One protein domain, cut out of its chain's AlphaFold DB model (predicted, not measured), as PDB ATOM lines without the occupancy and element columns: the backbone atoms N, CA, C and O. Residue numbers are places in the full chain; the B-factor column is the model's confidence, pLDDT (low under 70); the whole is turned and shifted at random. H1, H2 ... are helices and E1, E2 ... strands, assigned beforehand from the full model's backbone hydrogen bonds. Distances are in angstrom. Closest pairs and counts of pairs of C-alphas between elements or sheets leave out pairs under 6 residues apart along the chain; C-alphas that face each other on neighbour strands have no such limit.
ATOM      1  N   LEU A  10      24.635 -10.501  11.646       37.16
ATOM      2  CA  LEU A  10      24.946 -11.546  10.673       37.16
ATOM      3  C   LEU A  10      26.358 -12.073  10.987       37.16
ATOM      4  O   LEU A  10      27.281 -11.266  11.136       37.16
ATOM      5  N   GLN A  11      26.513 -13.390  11.139       30.23
ATOM      6  CA  GLN A  11      27.784 -14.044  11.470       30.23
ATOM      7  C   GLN A  11      28.247 -14.930  10.314       30.23
ATOM      8  O   GLN A  11      27.506 -15.806   9.883       30.23
ATOM      9  N   LEU A  12      29.469 -14.689   9.833       34.84
ATOM     10  CA  LEU A  12      30.142 -15.459   8.780       34.84
ATOM     11  C   LEU A  12      31.499 -15.948   9.333       34.84
ATOM     12  O   LEU A  12      32.210 -15.155   9.956       34.84
ATOM     13  N   THR A  13      31.860 -17.226   9.162       26.92
ATOM     14  CA  THR A  13      33.048 -17.867   9.787       26.92
ATOM     15  C   THR A  13      33.897 -18.682   8.803       26.92
ATOM     16  O   THR A  13      33.489 -19.790   8.484       26.92
ATOM     17  N   PHE A  14      35.061 -18.160   8.371       38.31
ATOM     18  CA  PHE A  14      36.179 -18.828   7.641       38.31
ATOM     19  C   PHE A  14      37.642 -18.315   7.932       38.31
ATOM     20  O   PHE A  14      37.955 -17.122   7.826       38.31
ATOM     21  N   GLY A  15      38.594 -19.203   8.263       25.27
ATOM     22  CA  GLY A  15      39.935 -18.855   8.794       25.27
ATOM     23  C   GLY A  15      40.997 -18.297   7.812       25.27
ATOM     24  O   GLY A  15      41.047 -18.672   6.646       25.27
ATOM     25  N   GLY A  16      41.913 -17.435   8.301       29.64
ATOM     26  CA  GLY A  16      43.076 -16.924   7.540       29.64
ATOM     27  C   GLY A  16      43.915 -15.820   8.233       29.64
ATOM     28  O   GLY A  16      43.441 -15.169   9.163       29.64
ATOM     29  N   ASN A  17      45.165 -15.622   7.769       27.17
ATOM     30  CA  ASN A  17      46.198 -14.697   8.296       27.17
ATOM     31  C   ASN A  17      46.176 -13.266   7.669       27.17
ATOM     32  O   ASN A  17      45.326 -12.929   6.856       27.17
ATOM     33  N   VAL A  18      47.125 -12.409   8.078       27.88
ATOM     34  CA  VAL A  18      46.980 -10.981   8.455       27.88
ATOM     35  C   VAL A  18      47.442  -9.919   7.426       27.88
ATOM     36  O   VAL A  18      48.642  -9.840   7.195       27.88
ATOM     37  N   THR A  19      46.589  -8.972   6.965       32.44
ATOM     38  CA  THR A  19      47.013  -7.727   6.237       32.44
ATOM     39  C   THR A  19      46.149  -6.494   6.526       32.44
ATOM     40  O   THR A  19      44.953  -6.631   6.740       32.44
ATOM     41  N   ILE A  20      46.749  -5.296   6.543       33.81
ATOM     42  CA  ILE A  20      46.060  -3.994   6.479       33.81
ATOM     43  C   ILE A  20      46.892  -3.123   5.526       33.81
ATOM     44  O   ILE A  20      48.023  -2.773   5.875       33.81
ATOM     45  N   SER A  21      46.388  -2.823   4.329       34.12
ATOM     46  CA  SER A  21      47.020  -1.895   3.383       34.12
ATOM     47  C   SER A  21      46.377  -0.509   3.515       34.12
ATOM     48  O   SER A  21      45.159  -0.360   3.495       34.12
ATOM     49  N   HIS A  22      47.210   0.516   3.700       32.72
ATOM     50  CA  HIS A  22      46.809   1.920   3.706       32.72
ATOM     51  C   HIS A  22      47.498   2.613   2.527       32.72
ATOM     52  O   HIS A  22      48.700   2.867   2.595       32.72
ATOM     53  N   SER A  23      46.766   2.943   1.465       29.31
ATOM     54  CA  SER A  23      47.206   3.929   0.474       29.31
ATOM     55  C   SER A  23      46.625   5.293   0.860       29.31
ATOM     56  O   SER A  23      45.451   5.588   0.657       29.31
ATOM     57  N   PHE A  24      47.447   6.150   1.473       27.25
ATOM     58  CA  PHE A  24      47.152   7.583   1.562       27.25
ATOM     59  C   PHE A  24      47.565   8.241   0.242       27.25
ATOM     60  O   PHE A  24      48.667   8.769   0.118       27.25
ATOM     61  N   GLY A  25      46.677   8.222  -0.750       25.22
ATOM     62  CA  GLY A  25      46.798   9.064  -1.937       25.22
ATOM     63  C   GLY A  25      46.298  10.477  -1.640       25.22
ATOM     64  O   GLY A  25      45.146  10.802  -1.913       25.22
ATOM     65  N   ARG A  26      47.141  11.345  -1.061       24.48
ATOM     66  CA  ARG A  26      46.897  12.800  -1.093       24.48
ATOM     67  C   ARG A  26      47.171  13.292  -2.513       24.48
ATOM     68  O   ARG A  26      48.286  13.699  -2.804       24.48
ATOM     69  N   LEU A  27      46.152  13.299  -3.361       25.23
ATOM     70  CA  LEU A  27      46.092  14.158  -4.542       25.23
ATOM     71  C   LEU A  27      44.622  14.453  -4.834       25.23
ATOM     72  O   LEU A  27      43.904  13.700  -5.481       25.23
ATOM     73  N   ALA A  28      44.171  15.572  -4.269       27.58
ATOM     74  CA  ALA A  28      42.921  16.205  -4.637       27.58
ATOM     75  C   ALA A  28      43.096  16.838  -6.023       27.58
ATOM     76  O   ALA A  28      43.494  17.994  -6.147       27.58
ATOM     77  N   LEU A  29      42.789  16.075  -7.067       26.23
ATOM     78  CA  LEU A  29      42.284  16.645  -8.307       26.23
ATOM     79  C   LEU A  29      40.759  16.560  -8.227       26.23
ATOM     80  O   LEU A  29      40.211  15.548  -7.801       26.23
ATOM     81  N   LYS A  30      40.073  17.664  -8.542       28.89
ATOM     82  CA  LYS A  30      38.605  17.754  -8.606       28.89
ATOM     83  C   LYS A  30      38.042  16.533  -9.354       28.89
ATOM     84  O   LYS A  30      38.169  16.463 -10.573       28.89
ATOM     85  N   GLY A  31      37.441  15.608  -8.605       30.06
ATOM     86  CA  GLY A  31      36.912  14.335  -9.103       30.06
ATOM     87  C   GLY A  31      37.247  13.157  -8.182       30.06
ATOM     88  O   GLY A  31      37.928  12.240  -8.608       30.06
ATOM     89  N   GLU A  32      36.809  13.244  -6.920       37.97
ATOM     90  CA  GLU A  32      36.630  12.150  -5.943       37.97
ATOM     91  C   GLU A  32      37.692  11.028  -5.923       37.97
ATOM     92  O   GLU A  32      37.542   9.970  -6.534       37.97
ATOM     93  N   SER A  33      38.745  11.218  -5.115       41.84
ATOM     94  CA  SER A  33      39.617  10.116  -4.688       41.84
ATOM     95  C   SER A  33      38.843   9.225  -3.709       41.84
ATOM     96  O   SER A  33      38.750   9.488  -2.511       41.84
ATOM     97  N   LEU A  34      38.173   8.229  -4.273       53.16
ATOM     98  CA  LEU A  34      37.315   7.274  -3.587       53.16
ATOM     99  C   LEU A  34      38.163   6.131  -3.012       53.16
ATOM    100  O   LEU A  34      38.736   5.350  -3.769       53.16
ATOM    101  N   SER A  35      38.234   6.003  -1.680       67.56
ATOM    102  CA  SER A  35      38.974   4.895  -1.057       67.56
ATOM    103  C   SER A  35      38.156   3.597  -1.074       67.56
ATOM    104  O   SER A  35      36.945   3.605  -0.810       67.56
ATOM    105  N   VAL A  36      38.815   2.483  -1.411       69.88
ATOM    106  CA  VAL A  36      38.302   1.115  -1.240       69.88
ATOM    107  C   VAL A  36      38.949   0.551   0.020       69.88
ATOM    108  O   VAL A  36      40.170   0.422   0.090       69.88
ATOM    109  N   ILE A  37      38.154   0.230   1.040       76.88
ATOM    110  CA  ILE A  37      38.696  -0.357   2.270       76.88
ATOM    111  C   ILE A  37      38.760  -1.871   2.101       76.88
ATOM    112  O   ILE A  37      37.714  -2.505   2.001       76.88
ATOM    113  N   LYS A  38      39.962  -2.456   2.140       76.81
ATOM    114  CA  LYS A  38      40.154  -3.912   2.133       76.81
ATOM    115  C   LYS A  38      40.488  -4.424   3.528       76.81
ATOM    116  O   LYS A  38      41.446  -3.970   4.156       76.81
ATOM    117  N   VAL A  39      39.696  -5.369   4.024       76.06
ATOM    118  CA  VAL A  39      39.889  -5.992   5.339       76.06
ATOM    119  C   VAL A  39      40.078  -7.478   5.146       76.06
ATOM    120  O   VAL A  39      39.204  -8.130   4.604       76.06
ATOM    121  N   THR A  40      41.186  -8.020   5.636       66.50
ATOM    122  CA  THR A  40      41.466  -9.459   5.597       66.50
ATOM    123  C   THR A  40      41.629  -9.931   7.043       66.50
ATOM    124  O   THR A  40      42.564  -9.408   7.671       66.50
ATOM    125  N   ARG A  41      40.738 -10.808   7.572       71.56
ATOM    126  CA  ARG A  41      40.765 -11.554   8.877       71.56
ATOM    127  C   ARG A  41      39.410 -11.628   9.595       71.56
ATOM    128  O   ARG A  41      38.460 -11.020   9.147       71.56
ATOM    129  N   LYS A  42      39.384 -12.245  10.795       80.44
ATOM    130  CA  LYS A  42      38.392 -11.997  11.864       80.44
ATOM    131  C   LYS A  42      38.172 -10.499  12.098       80.44
ATOM    132  O   LYS A  42      38.939  -9.858  12.822       80.44
ATOM    133  N   PHE A  43      37.119  -9.948  11.508       86.69
ATOM    134  CA  PHE A  43      36.787  -8.530  11.601       86.69
ATOM    135  C   PHE A  43      35.464  -8.277  12.329       86.69
ATOM    136  O   PHE A  43      34.553  -9.105  12.386       86.69
ATOM    137  N   ARG A  44      35.320  -7.059  12.856       91.00
ATOM    138  CA  ARG A  44      34.025  -6.497  13.247       91.00
ATOM    139  C   ARG A  44      33.839  -5.140  12.591       91.00
ATOM    140  O   ARG A  44      34.459  -4.164  13.013       91.00
ATOM    141  N   LEU A  45      32.963  -5.089  11.590       94.00
ATOM    142  CA  LEU A  45      32.566  -3.860  10.913       94.00
ATOM    143  C   LEU A  45      31.387  -3.222  11.665       94.00
ATOM    144  O   LEU A  45      30.282  -3.764  11.762       94.00
ATOM    145  N   GLY A  46      31.653  -2.061  12.244       95.00
ATOM    146  CA  GLY A  46      30.750  -1.265  13.066       95.00
ATOM    147  C   GLY A  46      30.483   0.126  12.492       95.00
ATOM    148  O   GLY A  46      31.123   0.555  11.533       95.00
ATOM    149  N   LYS A  47      29.554   0.843  13.128       95.38
ATOM    150  CA  LYS A  47      29.292   2.274  12.915       95.38
ATOM    151  C   LYS A  47      29.567   3.034  14.209       95.38
ATOM    152  O   LYS A  47      29.117   2.614  15.278       95.38
ATOM    153  N   ARG A  48      30.215   4.195  14.106       95.00
ATOM    154  CA  ARG A  48      30.268   5.210  15.168       95.00
ATOM    155  C   ARG A  48      29.974   6.577  14.563       95.00
ATOM    156  O   ARG A  48      30.828   7.158  13.900       95.00
ATOM    157  N   LYS A  49      28.768   7.105  14.810       94.38
ATOM    158  CA  LYS A  49      28.246   8.285  14.088       94.38
ATOM    159  C   LYS A  49      28.365   8.051  12.572       94.38
ATOM    160  O   LYS A  49      28.101   6.946  12.128       94.38
ATOM    161  N   GLU A  50      28.837   9.020  11.797       95.19
ATOM    162  CA  GLU A  50      29.002   8.926  10.337       95.19
ATOM    163  C   GLU A  50      30.323   8.269   9.896       95.19
ATOM    164  O   GLU A  50      30.849   8.561   8.819       95.19
ATOM    165  N   ARG A  51      30.891   7.401  10.741       94.75
ATOM    166  CA  ARG A  51      32.158   6.709  10.487       94.75
ATOM    167  C   ARG A  51      31.983   5.198  10.552       94.75
ATOM    168  O   ARG A  51      31.300   4.688  11.449       94.75
ATOM    169  N   PHE A  52      32.658   4.491   9.654       94.56
ATOM    170  CA  PHE A  52      32.870   3.053   9.778       94.56
ATOM    171  C   PHE A  52      33.977   2.792  10.784       94.56
ATOM    172  O   PHE A  52      35.023   3.439  10.745       94.56
ATOM    173  N   THR A  53      33.751   1.832  11.672       93.75
ATOM    174  CA  THR A  53      34.770   1.325  12.594       93.75
ATOM    175  C   THR A  53      35.077  -0.107  12.200       93.75
ATOM    176  O   THR A  53      34.159  -0.926  12.202       93.75
ATOM    177  N   ILE A  54      36.328  -0.444  11.915       91.19
ATOM    178  CA  ILE A  54      36.727  -1.836  11.696       91.19
ATOM    179  C   ILE A  54      37.652  -2.235  12.830       91.19
ATOM    180  O   ILE A  54      38.711  -1.636  13.021       91.19
ATOM    181  N   LYS A  55      37.234  -3.251  13.583       89.69
ATOM    182  CA  LYS A  55      38.093  -3.905  14.565       89.69
ATOM    183  C   LYS A  55      38.658  -5.178  13.962       89.69
ATOM    184  O   LYS A  55      37.880  -6.014  13.504       89.69
ATOM    185  N   VAL A  56      39.976  -5.309  13.979       86.00
ATOM    186  CA  VAL A  56      40.698  -6.524  13.592       86.00
ATOM    187  C   VAL A  56      41.641  -6.831  14.740       86.00
ATOM    188  O   VAL A  56      42.507  -6.012  15.037       86.00
ATOM    189  N   GLU A  57      41.449  -7.979  15.393       82.00
ATOM    190  CA  GLU A  57      42.221  -8.370  16.583       82.00
ATOM    191  C   GLU A  57      42.209  -7.267  17.668       82.00
ATOM    192  O   GLU A  57      41.143  -6.908  18.174       82.00
ATOM    193  N   ASP A  58      43.376  -6.725  18.020       80.56
ATOM    194  CA  ASP A  58      43.603  -5.674  19.014       80.56
ATOM    195  C   ASP A  58      43.530  -4.250  18.429       80.56
ATOM    196  O   ASP A  58      43.577  -3.261  19.166       80.56
ATOM    197  N   ARG A  59      43.371  -4.117  17.108       84.75
ATOM    198  CA  ARG A  59      43.356  -2.826  16.409       84.75
ATOM    199  C   ARG A  59      41.942  -2.379  16.087       84.75
ATOM    200  O   ARG A  59      41.076  -3.166  15.711       84.75
ATOM    201  N   SER A  60      41.725  -1.071  16.178       88.56
ATOM    202  CA  SER A  60      40.488  -0.412  15.764       88.56
ATOM    203  C   SER A  60      40.830   0.742  14.836       88.56
ATOM    204  O   SER A  60      41.574   1.643  15.212       88.56
ATOM    205  N   LEU A  61      40.265   0.720  13.638       88.88
ATOM    206  CA  LEU A  61      40.447   1.746  12.619       88.88
ATOM    207  C   LEU A  61      39.109   2.434  12.333       88.88
ATOM    208  O   LEU A  61      38.054   1.800  12.420       88.88
ATOM    209  N   GLU A  62      39.145   3.731  12.020       90.69
ATOM    210  CA  GLU A  62      37.948   4.539  11.762       90.69
ATOM    211  C   GLU A  62      38.063   5.357  10.469       90.69
ATOM    212  O   GLU A  62      38.945   6.208  10.345       90.69
ATOM    213  N   TRP A  63      37.084   5.221   9.573       91.75
ATOM    214  CA  TRP A  63      36.989   5.999   8.330       91.75
ATOM    215  C   TRP A  63      35.704   6.807   8.294       91.75
ATOM    216  O   TRP A  63      34.645   6.311   8.681       91.75
ATOM    217  N   ALA A  64      35.782   8.059   7.849       90.75
ATOM    218  CA  ALA A  64      34.580   8.837   7.589       90.75
ATOM    219  C   ALA A  64      33.872   8.275   6.356       90.75
ATOM    220  O   ALA A  64      34.509   8.044   5.337       90.75
ATOM    221  N   SER A  65      32.558   8.062   6.448       89.50
ATOM    222  CA  SER A  65      31.784   7.459   5.354       89.50
ATOM    223  C   SER A  65      31.907   8.220   4.035       89.50
ATOM    224  O   SER A  65      32.018   7.595   2.995       89.50
ATOM    225  N   ARG A  66      31.984   9.555   4.077       87.88
ATOM    226  CA  ARG A  66      32.166  10.404   2.885       87.88
ATOM    227  C   ARG A  66      33.459  10.149   2.096       87.88
ATOM    228  O   ARG A  66      33.545  10.563   0.952       87.88
ATOM    229  N   ASP A  67      34.461   9.536   2.726       84.69
ATOM    230  CA  ASP A  67      35.767   9.273   2.114       84.69
ATOM    231  C   ASP A  67      35.861   7.816   1.607       84.69
ATOM    232  O   ASP A  67      36.908   7.384   1.124       84.69
ATOM    233  N   VAL A  68      34.782   7.034   1.742       85.25
ATOM    234  CA  VAL A  68      34.719   5.603   1.422       85.25
ATOM    235  C   VAL A  68      33.731   5.385   0.290       85.25
ATOM    236  O   VAL A  68      32.585   5.809   0.371       85.25
ATOM    237  N   SER A  69      34.161   4.665  -0.739       80.75
ATOM    238  CA  SER A  69      33.308   4.304  -1.883       80.75
ATOM    239  C   SER A  69      32.812   2.869  -1.845       80.75
ATOM    240  O   SER A  69      31.726   2.543  -2.323       80.75
ATOM    241  N   ALA A  70      33.634   2.004  -1.269       85.38
ATOM    242  CA  ALA A  70      33.456   0.573  -1.261       85.38
ATOM    243  C   ALA A  70      34.224  -0.013  -0.080       85.38
ATOM    244  O   ALA A  70      35.286   0.487   0.309       85.38
ATOM    245  N   ILE A  71      33.706  -1.103   0.471       87.69
ATOM    246  CA  ILE A  71      34.416  -1.914   1.458       87.69
ATOM    247  C   ILE A  71      34.451  -3.348   0.935       87.69
ATOM    248  O   ILE A  71      33.404  -3.913   0.637       87.69
ATOM    249  N   VAL A  72      35.643  -3.925   0.835       86.75
ATOM    250  CA  VAL A  72      35.878  -5.333   0.509       86.75
ATOM    251  C   VAL A  72      36.341  -6.035   1.782       86.75
ATOM    252  O   VAL A  72      37.337  -5.659   2.400       86.75
ATOM    253  N   LEU A  73      35.591  -7.040   2.203       87.50
ATOM    254  CA  LEU A  73      35.809  -7.799   3.426       87.50
ATOM    255  C   LEU A  73      36.182  -9.230   3.055       87.50
ATOM    256  O   LEU A  73      35.489  -9.857   2.271       87.50
ATOM    257  N   GLU A  74      37.239  -9.763   3.639       82.19
ATOM    258  CA  GLU A  74      37.713 -11.122   3.414       82.19
ATOM    259  C   GLU A  74      37.992 -11.797   4.765       82.19
ATOM    260  O   GLU A  74      38.701 -11.250   5.617       82.19
ATOM    261  N   GLY A  75      37.460 -13.007   4.950       76.50
ATOM    262  CA  GLY A  75      37.605 -13.805   6.173       76.50
ATOM    263  C   GLY A  75      36.387 -13.746   7.102       76.50
ATOM    264  O   GLY A  75      35.327 -13.237   6.740       76.50
ATOM    265  N   GLU A  76      36.518 -14.303   8.312       78.31
ATOM    266  CA  GLU A  76      35.412 -14.325   9.290       78.31
ATOM    267  C   GLU A  76      35.059 -12.923   9.748       78.31
ATOM    268  O   GLU A  76      35.936 -12.110  10.027       78.31
ATOM    269  N   GLY A  77      33.788 -12.653  10.000       85.19
ATOM    270  CA  GLY A  77      33.484 -11.410  10.672       85.19
ATOM    271  C   GLY A  77      32.035 -11.183  11.008       85.19
ATOM    272  O   GLY A  77      31.131 -11.945  10.667       85.19
ATOM    273  N   LEU A  78      31.844 -10.085  11.729       88.75
ATOM    274  CA  LEU A  78      30.538  -9.561  12.081       88.75
ATOM    275  C   LEU A  78      30.366  -8.192  11.440       88.75
ATOM    276  O   LEU A  78      31.125  -7.262  11.729       88.75
ATOM    277  N   ILE A  79      29.313  -8.052  10.644       92.88
ATOM    278  CA  ILE A  79      28.862  -6.759  10.143       92.88
ATOM    279  C   ILE A  79      27.673  -6.329  10.999       92.88
ATOM    280  O   ILE A  79      26.642  -6.996  11.060       92.88
ATOM    281  N   SER A  80      27.824  -5.219  11.721       93.75
ATOM    282  CA  SER A  80      26.722  -4.671  12.513       93.75
ATOM    283  C   SER A  80      25.620  -4.116  11.607       93.75
ATOM    284  O   SER A  80      25.908  -3.513  10.572       93.75
ATOM    285  N   SER A  81      24.365  -4.207  12.048       91.12
ATOM    286  CA  SER A  81      23.231  -3.572  11.359       91.12
ATOM    287  C   SER A  81      23.420  -2.063  11.171       91.12
ATOM    288  O   SER A  81      23.034  -1.516  10.145       91.12
ATOM    289  N   GLY A  82      24.078  -1.386  12.120       93.00
ATOM    290  CA  GLY A  82      24.427   0.029  11.993       93.00
ATOM    291  C   GLY A  82      25.395   0.310  10.842       93.00
ATOM    292  O   GLY A  82      25.231   1.311  10.153       93.00
ATOM    293  N   ALA A  83      26.374  -0.566  10.609       93.00
ATOM    294  CA  ALA A  83      27.289  -0.432   9.476       93.00
ATOM    295  C   ALA A  83      26.578  -0.681   8.141       93.00
ATOM    296  O   ALA A  83      26.760   0.111   7.226       93.00
ATOM    297  N   ILE A  84      25.720  -1.708   8.058       90.75
ATOM    298  CA  ILE A  84      24.888  -1.969   6.866       90.75
ATOM    299  C   ILE A  84      23.993  -0.763   6.572       90.75
ATOM    300  O   ILE A  84      23.940  -0.293   5.442       90.75
ATOM    301  N   LYS A  85      23.340  -0.215   7.603       90.38
ATOM    302  CA  LYS A  85      22.495   0.973   7.466       90.38
ATOM    303  C   LYS A  85      23.289   2.182   6.965       90.38
ATOM    304  O   LYS A  85      22.846   2.819   6.024       90.38
ATOM    305  N   LEU A  86      24.460   2.470   7.543       92.81
ATOM    306  CA  LEU A  86      25.308   3.571   7.065       92.81
ATOM    307  C   LEU A  86      25.772   3.352   5.625       92.81
ATOM    308  O   LEU A  86      25.796   4.302   4.854       92.81
ATOM    309  N   ALA A  87      26.143   2.119   5.276       90.69
ATOM    310  CA  ALA A  87      26.536   1.775   3.921       90.69
ATOM    311  C   ALA A  87      25.386   2.040   2.941       90.69
ATOM    312  O   ALA A  87      25.573   2.747   1.959       90.69
ATOM    313  N   SER A  88      24.169   1.609   3.283       88.19
ATOM    314  CA  SER A  88      22.979   1.880   2.478       88.19
ATOM    315  C   SER A  88      22.646   3.374   2.374       88.19
ATOM    316  O   SER A  88      22.371   3.848   1.282       88.19
ATOM    317  N   GLU A  89      22.690   4.123   3.484       88.88
ATOM    318  CA  GLU A  89      22.402   5.573   3.537       88.88
ATOM    319  C   GLU A  89      23.397   6.418   2.731       88.88
ATOM    320  O   GLU A  89      23.097   7.550   2.358       88.88
ATOM    321  N   ARG A  90      24.608   5.898   2.526       88.44
ATOM    322  CA  ARG A  90      25.702   6.575   1.822       88.44
ATOM    323  C   ARG A  90      25.985   5.967   0.454       88.44
ATOM    324  O   ARG A  90      26.966   6.351  -0.168       88.44
ATOM    325  N   GLU A  91      25.156   5.018   0.023       86.81
ATOM    326  CA  GLU A  91      25.311   4.282  -1.235       86.81
ATOM    327  C   GLU A  91      26.673   3.575  -1.370       86.81
ATOM    328  O   GLU A  91      27.182   3.320  -2.464       86.81
ATOM    329  N   ILE A  92      27.266   3.227  -0.227       87.38
ATOM    330  CA  ILE A  92      28.540   2.526  -0.129       87.38
ATOM    331  C   ILE A  92      28.253   1.041  -0.241       87.38
ATOM    332  O   ILE A  92      27.483   0.468   0.530       87.38
ATOM    333  N   ARG A  93      28.907   0.405  -1.202       85.75
ATOM    334  CA  ARG A  93      28.766  -1.030  -1.443       85.75
ATOM    335  C   ARG A  93      29.664  -1.800  -0.477       85.75
ATOM    336  O   ARG A  93      30.778  -1.358  -0.170       85.75
ATOM    337  N   LEU A  94      29.211  -2.975  -0.043       87.56
ATOM    338  CA  LEU A  94      30.031  -3.919   0.721       87.56
ATOM    339  C   LEU A  94      30.189  -5.208  -0.090       87.56
ATOM    340  O   LEU A  94      29.197  -5.879  -0.353       87.56
ATOM    341  N   ALA A  95      31.414  -5.561  -0.461       86.62
ATOM    342  CA  ALA A  95      31.742  -6.865  -1.026       86.62
ATOM    343  C   ALA A  95      32.333  -7.752   0.071       86.62
ATOM    344  O   ALA A  95      33.177  -7.305   0.848       86.62
ATOM    345  N   VAL A  96      31.904  -9.005   0.133       85.19
ATOM    346  CA  VAL A  96      32.449 -10.032   1.017       85.19
ATOM    347  C   VAL A  96      33.023 -11.144   0.154       85.19
ATOM    348  O   VAL A  96      32.315 -11.725  -0.664       85.19
ATOM    349  N   LEU A  97      34.307 -11.418   0.338       82.81
ATOM    350  CA  LEU A  97      35.038 -12.514  -0.275       82.81
ATOM    351  C   LEU A  97      34.964 -13.736   0.642       82.81
ATOM    352  O   LEU A  97      35.436 -13.680   1.785       82.81
ATOM    353  N   VAL A  98      34.373 -14.825   0.149       74.69
ATOM    354  CA  VAL A  98      34.202 -16.089   0.882       74.69
ATOM    355  C   VAL A  98      34.640 -17.232  -0.020       74.69
ATOM    356  O   VAL A  98      34.029 -17.441  -1.054       74.69
ATOM    357  N   ASP A  99      35.704 -17.947   0.353       69.75
ATOM    358  CA  ASP A  99      36.174 -19.166  -0.329       69.75
ATOM    359  C   ASP A  99      36.301 -19.072  -1.867       69.75
ATOM    360  O   ASP A  99      36.089 -20.044  -2.582       69.75
ATOM    361  N   GLY A 100      36.694 -17.902  -2.386       67.25
ATOM    362  CA  GLY A 100      36.836 -17.668  -3.832       67.25
ATOM    363  C   GLY A 100      35.569 -17.156  -4.528       67.25
ATOM    364  O   GLY A 100      35.613 -16.866  -5.721       67.25
ATOM    365  N   ASP A 101      34.484 -16.959  -3.782       73.38
ATOM    366  CA  ASP A 101      33.258 -16.303  -4.227       73.38
ATOM    367  C   ASP A 101      33.147 -14.867  -3.702       73.38
ATOM    368  O   ASP A 101      33.813 -14.456  -2.745       73.38
ATOM    369  N   ILE A 102      32.274 -14.089  -4.350       83.62
ATOM    370  CA  ILE A 102      31.997 -12.692  -4.012       83.62
ATOM    371  C   ILE A 102      30.506 -12.528  -3.738       83.62
ATOM    372  O   ILE A 102      29.678 -12.733  -4.623       83.62
ATOM    373  N   ALA A 103      30.166 -12.087  -2.531       81.31
ATOM    374  CA  ALA A 103      28.825 -11.643  -2.178       81.31
ATOM    375  C   ALA A 103      28.811 -10.120  -2.032       81.31
ATOM    376  O   ALA A 103      29.596  -9.564  -1.264       81.31
ATOM    377  N   VAL A 104      27.910  -9.432  -2.733       82.62
ATOM    378  CA  VAL A 104      27.768  -7.974  -2.623       82.62
ATOM    379  C   VAL A 104      26.479  -7.636  -1.890       82.62
ATOM    380  O   VAL A 104      25.394  -8.062  -2.275       82.62
ATOM    381  N   LEU A 105      26.596  -6.853  -0.819       82.25
ATOM    382  CA  LEU A 105      25.459  -6.199  -0.185       82.25
ATOM    383  C   LEU A 105      25.242  -4.862  -0.880       82.25
ATOM    384  O   LEU A 105      25.983  -3.896  -0.669       82.25
ATOM    385  N   GLU A 106      24.220  -4.833  -1.723       72.62
ATOM    386  CA  GLU A 106      23.844  -3.649  -2.475       72.62
ATOM    387  C   GLU A 106      22.845  -2.788  -1.693       72.62
ATOM    388  O   GLU A 106      21.860  -3.310  -1.161       72.62
TER     389      GLU A 106
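This is residues 10 to 106 of the 318 residues of an uncharacterized protein of Candidatus Bathyarchaeota archaeon (UniProt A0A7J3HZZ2). Two small sheets stand face to face as a sandwich, E1 E7 E3 E4 E5 in one layer and E2 E6 E8 E9 in the other, and the short helix H1 packs along one side on E3 and E8. A long loop, residues 13 to 34, swings round the outside, and its residues 26 to 31 stick out. The printed part has 97 residues, with nine named strands and one named helix in the order E1 E2 E3 E4 E5 E6 E7 H1 E8 E9; it is mostly strand and both sheets are mixed. It is compact, with a radius of gyration of the C-alphas of 13.1 A, and spans 40 by 27 by 26 A.

Find C-alpha 10 at (24.946, -11.546, 10.673), where E1, residues 10 to 12, begins. After the loop, C-alpha 35 at (38.974, 4.895, -1.057) opens E2, residues 35 to 40, 16.0 A long. Next come E3, residues 43 to 48, 15.6 A; E4, residues 51 to 56, 16.1 A; E5, residues 59 to 64, 17.1 A; and E6, residues 68 to 74, 17.1 A. Then look for E7, residues 77 to 79, and H1, residues 81 to 89, 12.1 A. E8, residues 93 to 98, is 16.2 A long, and E9, residues 101 to 105, 13.4 A, ends at C-alpha 105, (25.459, -6.199, -0.185).

Begin with the twisted sheet E1 E7 E3 E4 E5. E1 and E7 are antiparallel, with N 77 and O 12 at 3.0 A; E7 and E3 are parallel, with N 45 and O 78 at 2.8 A. E3, E4 and E5 form a meander, each strand the antiparallel neighbour of the one before: look at N 46 and O 53, 2.8 A, and N 54 and O 61, 2.9 A. In the other sheet E6 is parallel to E2, N 72 to O 37 at 2.8 A, and to E8, N 73 to O 95 at 2.8 A. E8 and E9 are a hairpin, N 96 to O 103 at 2.8 A. The strands of the two sheets stand at 16 degrees. H1 is on both sheets: its closest C-alphas to E3 are Ala 83 and Lys 47, 4.8 A, and to E8 Ala 87 and Arg 93, 6.5 A. Every O i to N i+4 pair in H1 is within hydrogen-bond range.

The C-alphas of Gly 15 and Lys 30 are the two farthest apart, 40.6 A. The printed part has no cut. The link from E1 to E2, 22 residues, is long; the other links are tight. The mean pLDDT of the printed part is 71.5; residues 10 to 36, residue 40 and residues 99 to 100 are under 70.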